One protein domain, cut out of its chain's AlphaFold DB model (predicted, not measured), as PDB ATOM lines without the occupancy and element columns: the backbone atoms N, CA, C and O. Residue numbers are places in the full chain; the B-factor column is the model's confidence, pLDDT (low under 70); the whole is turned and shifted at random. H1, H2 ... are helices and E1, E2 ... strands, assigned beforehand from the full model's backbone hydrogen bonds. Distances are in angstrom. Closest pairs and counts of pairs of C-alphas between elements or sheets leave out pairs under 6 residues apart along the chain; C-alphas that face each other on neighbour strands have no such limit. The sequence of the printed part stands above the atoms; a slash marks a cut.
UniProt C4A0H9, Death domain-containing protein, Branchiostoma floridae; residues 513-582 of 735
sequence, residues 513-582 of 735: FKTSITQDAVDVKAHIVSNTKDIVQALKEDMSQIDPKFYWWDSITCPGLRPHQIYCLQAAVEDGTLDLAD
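What this domain is: This is residues 513 to 582 of the 735 residues of the protein "Death domain-containing protein" of Branchiostoma floridae (UniProt C4A0H9). What shape do these atoms make? A small, strongly twisted sheet of three strands has one helix, H1, over one face, and a long tail without named elements, residues 559 to 582, runs out past the end of E3 and then folds back along the longest axis on the side away from H1. E1 and E2 form a hairpin, and the short link of 8 residues between them, residues 516 to 523, reaches one end of that axis near Gln 519. What are the counts and the size? The printed part has 70 residues with one named helix and three named strands in the order E1, E2, H1, E3, and the sheet runs E2, E1, E3, all antiparallel. The class is mixed, helices and strands, though under half of the residues are in named elements; the whole is only just loose, close to compact, with a radius of gyration of the C-alphas of 13.7 A and spans of 38 by 27 by 20 A.

How they stand to each other: How does the sheet begin? E1, residues 513 to 515, is the inner strand and forms a hairpin with E2, residues 524 to 530, antiparallel at 160 degrees. N 513 and O 525 are within hydrogen-bond range at 2.8 A. What is on E1's other side? E3, residues 550 to 558, is antiparallel to E1 at 152 degrees, with N 514 and O 551 at 2.9 A, within hydrogen-bond range. Where is the helix? H1, residues 533 to 546, is on the sheet, and the two make two layers, a helix on one face of a sheet; its closest C-alphas to E3 are those of Ser 544 and Phe 550, 6.7 A apart, and to E2 those of Val 529 and Ile 535, 7.1 A apart. E2, H1 and E3 form a split strand-helix-strand unit, two strands that run the same way with E1 between them, and its crossover is right-handed; in H1 every O i to N i+4 pair is within hydrogen-bond range.

Where its parts are: Where does the printed part begin? E1 begins at C-alpha 513 at (36.482, -10.288, -20.818). How long are the other elements? E2 is 19.4 A from first to last C-alpha, H1 19.8 A and E3 22.2 A. Where does E3 go? It bends by 54 degrees at residue 553 and ends at C-alpha 558 at (27.370, -4.704, -33.529).

The domain as a whole: How far does it reach? The two C-alphas farthest apart, those of Gln 519 and His 564, are 39.7 A apart. Is anything missing, or any link long? The printed part has no cut; the links E2 to H1 and H1 to E3 are tight, and E1 to E2 is short. Where is the confidence low? The mean pLDDT of the printed part is 82.9, and residues 564 to 566, residue 577 and residues 579 to 582 are under 70.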
ATOM      1  N   PHE A 513      35.386 -10.122 -21.763       94.81
ATOM      2  CA  PHE A 513      36.482 -10.288 -20.818       94.81
ATOM      3  C   PHE A 513      36.462 -11.723 -20.321       94.81
ATOM      4  O   PHE A 513      35.383 -12.280 -20.126       94.81
ATOM      5  N   LYS A 514      37.626 -12.324 -20.094       95.06
ATOM      6  CA  LYS A 514      37.715 -13.678 -19.547       95.06
ATOM      7  C   LYS A 514      38.721 -13.770 -18.418       95.06
ATOM      8  O   LYS A 514      39.623 -12.937 -18.333       95.06
ATOM      9  N   THR A 515      38.591 -14.794 -17.587       94.19
ATOM     10  CA  THR A 515      39.615 -15.125 -16.595       94.19
ATOM     11  C   THR A 515      40.774 -15.912 -17.200       94.19
ATOM     12  O   THR A 515      40.715 -16.421 -18.326       94.19
ATOM     13  N   SER A 516      41.894 -15.979 -16.476       88.38
ATOM     14  CA  SER A 516      42.970 -16.914 -16.819       88.38
ATOM     15  C   SER A 516      42.431 -18.328 -16.678       88.38
ATOM     16  O   SER A 516      41.774 -18.616 -15.681       88.38
ATOM     17  N   ILE A 517      42.713 -19.181 -17.664       83.94
ATOM     18  CA  ILE A 517      42.273 -20.578 -17.675       83.94
ATOM     19  C   ILE A 517      42.774 -21.241 -16.388       83.94
ATOM     20  O   ILE A 517      43.981 -21.418 -16.211       83.94
ATOM     21  N   THR A 518      41.858 -21.559 -15.476       78.75
ATOM     22  CA  THR A 518      42.122 -22.536 -14.418       78.75
ATOM     23  C   THR A 518      41.904 -23.926 -15.012       78.75
ATOM     24  O   THR A 518      41.366 -24.046 -16.110       78.75
ATOM     25  N   GLN A 519      42.369 -24.981 -14.340       73.31
ATOM     26  CA  GLN A 519      42.419 -26.327 -14.930       73.31
ATOM     27  C   GLN A 519      41.060 -26.842 -15.450       73.31
ATOM     28  O   GLN A 519      41.079 -27.661 -16.361       73.31
ATOM     29  N   ASP A 520      39.925 -26.289 -14.986       81.69
ATOM     30  CA  ASP A 520      38.587 -26.795 -15.322       81.69
ATOM     31  C   ASP A 520      37.539 -25.732 -15.737       81.69
ATOM     32  O   ASP A 520      36.428 -26.106 -16.109       81.69
ATOM     33  N   ALA A 521      37.827 -24.418 -15.694       85.75
ATOM     34  CA  ALA A 521      36.822 -23.389 -16.013       85.75
ATOM     35  C   ALA A 521      37.401 -22.061 -16.536       85.75
ATOM     36  O   ALA A 521      38.526 -21.663 -16.223       85.75
ATOM     37  N   VAL A 522      36.588 -21.341 -17.317       90.00
ATOM     38  CA  VAL A 522      36.850 -19.966 -17.769       90.00
ATOM     39  C   VAL A 522      35.601 -19.131 -17.518       90.00
ATOM     40  O   VAL A 522      34.568 -19.363 -18.143       90.00
ATOM     41  N   ASP A 523      35.703 -18.129 -16.648       91.00
ATOM     42  CA  ASP A 523      34.625 -17.160 -16.472       91.00
ATOM     43  C   ASP A 523      34.688 -16.159 -17.628       91.00
ATOM     44  O   ASP A 523      35.763 -15.635 -17.940       91.00
ATOM     45  N   VAL A 524      33.545 -15.836 -18.235       92.19
ATOM     46  CA  VAL A 524      33.445 -14.829 -19.303       92.19
ATOM     47  C   VAL A 524      32.434 -13.754 -18.909       92.19
ATOM     48  O   VAL A 524      31.293 -14.054 -18.569       92.19
ATOM     49  N   LYS A 525      32.837 -12.483 -18.988       93.56
ATOM     50  CA  LYS A 525      31.975 -11.306 -18.811       93.56
ATOM     51  C   LYS A 525      31.785 -10.599 -20.146       93.56
ATOM     52  O   LYS A 525      32.757 -10.307 -20.839       93.56
ATOM     53  N   ALA A 526      30.540 -10.297 -20.497       93.38
ATOM     54  CA  ALA A 526      30.193  -9.614 -21.736       93.38
ATOM     55  C   ALA A 526      29.553  -8.253 -21.445       93.38
ATOM     56  O   ALA A 526      28.612  -8.160 -20.660       93.38
ATOM     57  N   HIS A 527      30.033  -7.202 -22.107       92.75
ATOM     58  CA  HIS A 527      29.540  -5.835 -21.953       92.75
ATOM     59  C   HIS A 527      29.166  -5.249 -23.312       92.75
ATOM     60  O   HIS A 527      29.949  -5.318 -24.258       92.75
ATOM     61  N   ILE A 528      27.994  -4.623 -23.410       91.44
ATOM     62  CA  ILE A 528      27.623  -3.812 -24.571       91.44
ATOM     63  C   ILE A 528      27.960  -2.361 -24.251       91.44
ATOM     64  O   ILE A 528      27.360  -1.759 -23.365       91.44
ATOM     65  N   VAL A 529      28.911  -1.794 -24.983       91.38
ATOM     66  CA  VAL A 529      29.357  -0.411 -24.800       91.38
ATOM     67  C   VAL A 529      29.366   0.349 -26.117       91.38
ATOM     68  O   VAL A 529      29.230  -0.212 -27.198       91.38
ATOM     69  N   SER A 530      29.509   1.666 -26.051       86.19
ATOM     70  CA  SER A 530      29.771   2.478 -27.240       86.19
ATOM     71  C   SER A 530      31.144   2.125 -27.825       86.19
ATOM     72  O   SER A 530      32.122   2.074 -27.082       86.19
ATOM     73  N   ASN A 531      31.258   1.973 -29.152       86.19
ATOM     74  CA  ASN A 531      32.530   1.724 -29.858       86.19
ATOM     75  C   ASN A 531      33.472   2.951 -29.906       86.19
ATOM     76  O   ASN A 531      34.209   3.189 -30.860       86.19
ATOM     77  N   THR A 532      33.407   3.815 -28.903       85.31
ATOM     78  CA  THR A 532      34.329   4.939 -28.749       85.31
ATOM     79  C   THR A 532      35.554   4.454 -27.995       85.31
ATOM     80  O   THR A 532      35.408   3.902 -26.905       85.31
ATOM     81  N   LYS A 533      36.746   4.709 -28.546       83.00
ATOM     82  CA  LYS A 533      38.040   4.298 -27.979       83.00
ATOM     83  C   LYS A 533      38.142   4.566 -26.473       83.00
ATOM     84  O   LYS A 533      38.559   3.680 -25.740       83.00
ATOM     85  N   ASP A 534      37.692   5.733 -26.025       82.12
ATOM     86  CA  ASP A 534      37.770   6.136 -24.617       82.12
ATOM     87  C   ASP A 534      36.867   5.295 -23.703       82.12
ATOM     88  O   ASP A 534      37.277   4.949 -22.608       82.12
ATOM     89  N   ILE A 535      35.666   4.912 -24.156       81.81
ATOM     90  CA  ILE A 535      34.753   4.056 -23.372       81.81
ATOM     91  C   ILE A 535      35.297   2.632 -23.295       81.81
ATOM     92  O   ILE A 535      35.230   2.002 -22.248       81.81
ATOM     93  N   VAL A 536      35.867   2.128 -24.390       85.50
ATOM     94  CA  VAL A 536      36.512   0.809 -24.396       85.50
ATOM     95  C   VAL A 536      37.738   0.806 -23.486       85.50
ATOM     96  O   VAL A 536      37.968  -0.169 -22.779       85.50
ATOM     97  N   GLN A 537      38.517   1.890 -23.487       88.00
ATOM     98  CA  GLN A 537      39.689   2.036 -22.632       88.00
ATOM     99  C   GLN A 537      39.297   2.163 -21.154       88.00
ATOM    100  O   GLN A 537      39.831   1.420 -20.339       88.00
ATOM    101  N   ALA A 538      38.312   3.004 -20.830       89.25
ATOM    102  CA  ALA A 538      37.778   3.134 -19.476       89.25
ATOM    103  C   ALA A 538      37.215   1.802 -18.968       89.25
ATOM    104  O   ALA A 538      37.567   1.368 -17.884       89.25
ATOM    105  N   LEU A 539      36.444   1.078 -19.788       90.88
ATOM    106  CA  LEU A 539      35.936  -0.243 -19.417       90.88
ATOM    107  C   LEU A 539      37.069  -1.246 -19.153       90.88
ATOM    108  O   LEU A 539      36.959  -2.066 -18.248       90.88
ATOM    109  N   LYS A 540      38.157  -1.204 -19.935       90.06
ATOM    110  CA  LYS A 540      39.336  -2.053 -19.700       90.06
ATOM    111  C   LYS A 540      40.014  -1.719 -18.372       90.06
ATOM    112  O   LYS A 540      40.370  -2.637 -17.640       90.06
ATOM    113  N   GLU A 541      40.183  -0.435 -18.078       90.75
ATOM    114  CA  GLU A 541      40.788   0.050 -16.836       90.75
ATOM    115  C   GLU A 541      39.904  -0.281 -15.626       90.75
ATOM    116  O   GLU A 541      40.387  -0.896 -14.676       90.75
ATOM    117  N   ASP A 542      38.604  -0.007 -15.699       89.56
ATOM    118  CA  ASP A 542      37.634  -0.306 -14.644       89.56
ATOM    119  C   ASP A 542      37.553  -1.808 -14.371       89.56
ATOM    120  O   ASP A 542      37.620  -2.227 -13.219       89.56
ATOM    121  N   MET A 543      37.479  -2.649 -15.408       87.25
ATOM    122  CA  MET A 543      37.460  -4.103 -15.223       87.25
ATOM    123  C   MET A 543      38.744  -4.616 -14.570       87.25
ATOM    124  O   MET A 543      38.672  -5.491 -13.710       87.25
ATOM    125  N   SER A 544      39.900  -4.035 -14.915       83.12
ATOM    126  CA  SER A 544      41.175  -4.384 -14.277       83.12
ATOM    127  C   SER A 544      41.262  -3.953 -12.807       83.12
ATOM    128  O   SER A 544      41.991  -4.576 -12.039       83.12
ATOM    129  N   GLN A 545      40.507  -2.924 -12.400       85.94
ATOM    130  CA  GLN A 545      40.440  -2.448 -11.014       85.94
ATOM    131  C   GLN A 545      39.381  -3.187 -10.186       85.94
ATOM    132  O   GLN A 545      39.635  -3.537  -9.035       85.94
ATOM    133  N   ILE A 546      38.198  -3.420 -10.760       83.56
ATOM    134  CA  ILE A 546      37.043  -4.024 -10.081       83.56
ATOM    135  C   ILE A 546      37.247  -5.526  -9.896       83.56
ATOM    136  O   ILE A 546      36.909  -6.067  -8.845       83.56
ATOM    137  N   ASP A 547      37.761  -6.214 -10.917       87.38
ATOM    138  CA  ASP A 547      37.886  -7.667 -10.897       87.38
ATOM    139  C   ASP A 547      39.165  -8.113 -11.626       87.38
ATOM    140  O   ASP A 547      39.113  -8.538 -12.784       87.38
ATOM    141  N   PRO A 548      40.336  -8.016 -10.961       89.75
ATOM    142  CA  PRO A 548      41.647  -8.162 -11.597       89.75
ATOM    143  C   PRO A 548      41.900  -9.547 -12.209       89.75
ATOM    144  O   PRO A 548      42.853  -9.709 -12.969       89.75
ATOM    145  N   LYS A 549      41.054 -10.551 -11.927       92.56
ATOM    146  CA  LYS A 549      41.123 -11.853 -12.609       92.56
ATOM    147  C   LYS A 549      40.613 -11.805 -14.052       92.56
ATOM    148  O   LYS A 549      40.951 -12.708 -14.810       92.56
ATOM    149  N   PHE A 550      39.829 -10.799 -14.449       92.12
ATOM    150  CA  PHE A 550      39.320 -10.659 -15.813       92.12
ATOM    151  C   PHE A 550      40.234  -9.778 -16.666       92.12
ATOM    152  O   PHE A 550      40.467  -8.613 -16.358       92.12
ATOM    153  N   TYR A 551      40.682 -10.306 -17.803       93.44
ATOM    154  CA  TYR A 551      41.376  -9.533 -18.829       93.44
ATOM    155  C   TYR A 551      40.562  -9.486 -20.118       93.44
ATOM    156  O   TYR A 551      39.702 -10.328 -20.390       93.44
ATOM    157  N   TRP A 552      40.825  -8.456 -20.917       93.75
ATOM    158  CA  TRP A 552      40.158  -8.249 -22.195       93.75
ATOM    159  C   TRP A 552      40.419  -9.424 -23.146       93.75
ATOM    160  O   TRP A 552      41.574  -9.787 -23.374       93.75
ATOM    161  N   TRP A 553      39.351 -10.007 -23.694       93.94
ATOM    162  CA  TRP A 553      39.427 -11.168 -24.579       93.94
ATOM    163  C   TRP A 553      39.203 -10.791 -26.041       93.94
ATOM    164  O   TRP A 553      40.074 -11.046 -26.868       93.94
ATOM    165  N   ASP A 554      38.048 -10.202 -26.353       94.06
ATOM    166  CA  ASP A 554      37.666  -9.856 -27.723       94.06
ATOM    167  C   ASP A 554      36.627  -8.722 -27.742       94.06
ATOM    168  O   ASP A 554      36.047  -8.357 -26.714       94.06
ATOM    169  N   SER A 555      36.383  -8.137 -28.911       92.19
ATOM    170  CA  SER A 555      35.329  -7.150 -29.117       92.19
ATOM    171  C   SER A 555      34.718  -7.236 -30.513       92.19
ATOM    172  O   SER A 555      35.419  -7.106 -31.515       92.19
ATOM    173  N   ILE A 556      33.394  -7.355 -30.580       90.62
ATOM    174  CA  ILE A 556      32.631  -7.463 -31.824       90.62
ATOM    175  C   ILE A 556      31.844  -6.173 -32.040       90.62
ATOM    176  O   ILE A 556      31.095  -5.721 -31.172       90.62
ATOM    177  N   THR A 557      31.999  -5.561 -33.217       89.56
ATOM    178  CA  THR A 557      31.177  -4.404 -33.595       89.56
ATOM    179  C   THR A 557      29.783  -4.883 -33.977       89.56
ATOM    180  O   THR A 557      29.628  -5.666 -34.908       89.56
ATOM    181  N   CYS A 558      28.765  -4.355 -33.308       87.44
ATOM    182  CA  CYS A 558      27.370  -4.704 -33.529       87.44
ATOM    183  C   CYS A 558      26.653  -3.497 -34.167       87.44
ATOM    184  O   CYS A 558      26.112  -2.638 -33.463       87.44
ATOM    185  N   PRO A 559      26.656  -3.379 -35.511       74.88
ATOM    186  CA  PRO A 559      26.140  -2.200 -36.211       74.88
ATOM    187  C   PRO A 559      24.624  -2.002 -36.060       74.88
ATOM    188  O   PRO A 559      24.136  -0.906 -36.311       74.88
ATOM    189  N   GLY A 560      23.888  -3.038 -35.641       80.88
ATOM    190  CA  GLY A 560      22.445  -2.983 -35.393       80.88
ATOM    191  C   GLY A 560      22.043  -2.461 -34.010       80.88
ATOM    192  O   GLY A 560      20.847  -2.312 -33.766       80.88
ATOM    193  N   LEU A 561      23.000  -2.187 -33.112       80.62
ATOM    194  CA  LEU A 561      22.688  -1.672 -31.780       80.62
ATOM    195  C   LEU A 561      22.250  -0.203 -31.856       80.62
ATOM    196  O   LEU A 561      22.936   0.643 -32.424       80.62
ATOM    197  N   ARG A 562      21.099   0.091 -31.262       74.19
ATOM    198  CA  ARG A 562      20.446   1.390 -31.180       74.19
ATOM    199  C   ARG A 562      20.369   1.808 -29.711       74.19
ATOM    200  O   ARG A 562      20.120   0.966 -28.846       74.19
ATOM    201  N   PRO A 563      20.545   3.103 -29.411       71.81
ATOM    202  CA  PRO A 563      20.325   3.622 -28.066       71.81
ATOM    203  C   PRO A 563      18.916   3.280 -27.559       71.81
ATOM    204  O   PRO A 563      17.961   3.341 -28.334       71.81
ATOM    205  N   HIS A 564      18.786   2.985 -26.262       65.38
ATOM    206  CA  HIS A 564      17.510   2.695 -25.578       65.38
ATOM    207  C   HIS A 564      16.782   1.425 -26.048       65.38
ATOM    208  O   HIS A 564      15.616   1.224 -25.716       65.38
ATOM    209  N   GLN A 565      17.451   0.561 -26.812       59.75
ATOM    210  CA  GLN A 565      16.948  -0.771 -27.121       59.75
ATOM    211  C   GLN A 565      17.602  -1.811 -26.215       59.75
ATOM    212  O   GLN A 565      18.780  -1.718 -25.870       59.75
ATOM    213  N   ILE A 566      16.804  -2.802 -25.833       68.75
ATOM    214  CA  ILE A 566      17.226  -3.935 -25.022       68.75
ATOM    215  C   ILE A 566      17.681  -5.055 -25.957       68.75
ATOM    216  O   ILE A 566      16.975  -5.409 -26.902       68.75
ATOM    217  N   TYR A 567      18.850  -5.621 -25.673       78.19
ATOM    218  CA  TYR A 567      19.456  -6.691 -26.461       78.19
ATOM    219  C   TYR A 567      19.648  -7.940 -25.610       78.19
ATOM    220  O   TYR A 567      20.029  -7.850 -24.444       78.19
ATOM    221  N   CYS A 568      19.410  -9.109 -26.204       73.44
ATOM    222  CA  CYS A 568      19.677 -10.400 -25.580       73.44
ATOM    223  C   CYS A 568      20.981 -10.971 -26.132       73.44
ATOM    224  O   CYS A 568      21.151 -11.060 -27.347       73.44
ATOM    225  N   LEU A 569      21.884 -11.381 -25.241       80.94
ATOM    226  CA  LEU A 569      23.063 -12.154 -25.608       80.94
ATOM    227  C   LEU A 569      22.733 -13.642 -25.473       80.94
ATOM    228  O   LEU A 569      22.395 -14.105 -24.386       80.94
ATOM    229  N   GLN A 570      22.831 -14.379 -26.576       80.88
ATOM    230  CA  GLN A 570      22.771 -15.836 -26.573       80.88
ATOM    231  C   GLN A 570      24.192 -16.368 -26.758       80.88
ATOM    232  O   GLN A 570      24.850 -16.030 -27.738       80.88
ATOM    233  N   ALA A 571      24.658 -17.171 -25.805       80.44
ATOM    234  CA  ALA A 571      25.961 -17.820 -25.854       80.44
ATOM    235  C   ALA A 571      25.778 -19.338 -25.978       80.44
ATOM    236  O   ALA A 571      24.862 -19.905 -25.382       80.44
ATOM    237  N   ALA A 572      26.646 -19.976 -26.759       79.94
ATOM    238  CA  ALA A 572      26.752 -21.424 -26.892       79.94
ATOM    239  C   ALA A 572      28.237 -21.805 -26.854       79.94
ATOM    240  O   ALA A 572      29.083 -21.027 -27.299       79.94
ATOM    241  N   VAL A 573      28.542 -22.981 -26.310       82.81
ATOM    242  CA  VAL A 573      29.895 -23.544 -26.245       82.81
ATOM    243  C   VAL A 573      29.853 -24.871 -26.994       82.81
ATOM    244  O   VAL A 573      28.991 -25.695 -26.699       82.81
ATOM    245  N   GLU A 574      30.721 -25.054 -27.993       71.69
ATOM    246  CA  GLU A 574      30.707 -26.258 -28.842       71.69
ATOM    247  C   GLU A 574      31.239 -27.500 -28.103       71.69
ATOM    248  O   GLU A 574      30.712 -28.586 -28.318       71.69
ATOM    249  N   ASP A 575      32.171 -27.329 -27.154       74.56
ATOM    250  CA  ASP A 575      32.828 -28.425 -26.421       74.56
ATOM    251  C   ASP A 575      32.948 -28.140 -24.906       74.56
ATOM    252  O   ASP A 575      34.034 -28.168 -24.324       74.56
ATOM    253  N   GLY A 576      31.835 -27.819 -24.238       75.56
ATOM    254  CA  GLY A 576      31.833 -27.568 -22.792       75.56
ATOM    255  C   GLY A 576      30.462 -27.234 -22.207       75.56
ATOM    256  O   GLY A 576      29.492 -27.010 -22.930       75.56
ATOM    257  N   THR A 577      30.384 -27.189 -20.876       68.44
ATOM    258  CA  THR A 577      29.163 -26.824 -20.146       68.44
ATOM    259  C   THR A 577      29.191 -25.331 -19.827       68.44
ATOM    260  O   THR A 577      30.120 -24.851 -19.181       68.44
ATOM    261  N   LEU A 578      28.188 -24.581 -20.286       73.81
ATOM    262  CA  LEU A 578      28.043 -23.161 -19.964       73.81
ATOM    263  C   LEU A 578      27.273 -23.014 -18.647       73.81
ATOM    264  O   LEU A 578      26.063 -23.241 -18.623       73.81
ATOM    265  N   ASP A 579      27.958 -22.608 -17.580       68.31
ATOM    266  CA  ASP A 579      27.326 -22.220 -16.317       68.31
ATOM    267  C   ASP A 579      27.198 -20.689 -16.267       68.31
ATOM    268  O   ASP A 579      28.191 -19.957 -16.233       68.31
ATOM    269  N   LEU A 580      25.970 -20.180 -16.372       63.22
ATOM    270  CA  LEU A 580      25.703 -18.745 -16.285       63.22
ATOM    271  C   LEU A 580      25.556 -18.393 -14.807       63.22
ATOM    272  O   LEU A 580      24.606 -18.838 -14.174       63.22
ATOM    273  N   ALA A 581      26.453 -17.567 -14.266       50.69
ATOM    274  CA  ALA A 581      26.322 -17.075 -12.898       50.69
ATOM    275  C   ALA A 581      25.015 -16.271 -12.746       50.69
ATOM    276  O   ALA A 581      24.890 -15.165 -13.271       50.69
ATOM    277  N   ASP A 582      24.049 -16.862 -12.040       50.06
ATOM    278  CA  ASP A 582      22.734 -16.305 -11.693       50.06
ATOM    279  C   ASP A 582      21.944 -15.732 -12.900       50.06
ATOM    280  O   ASP A 582      21.724 -14.518 -13.026       50.06
TER     281      ASP A 582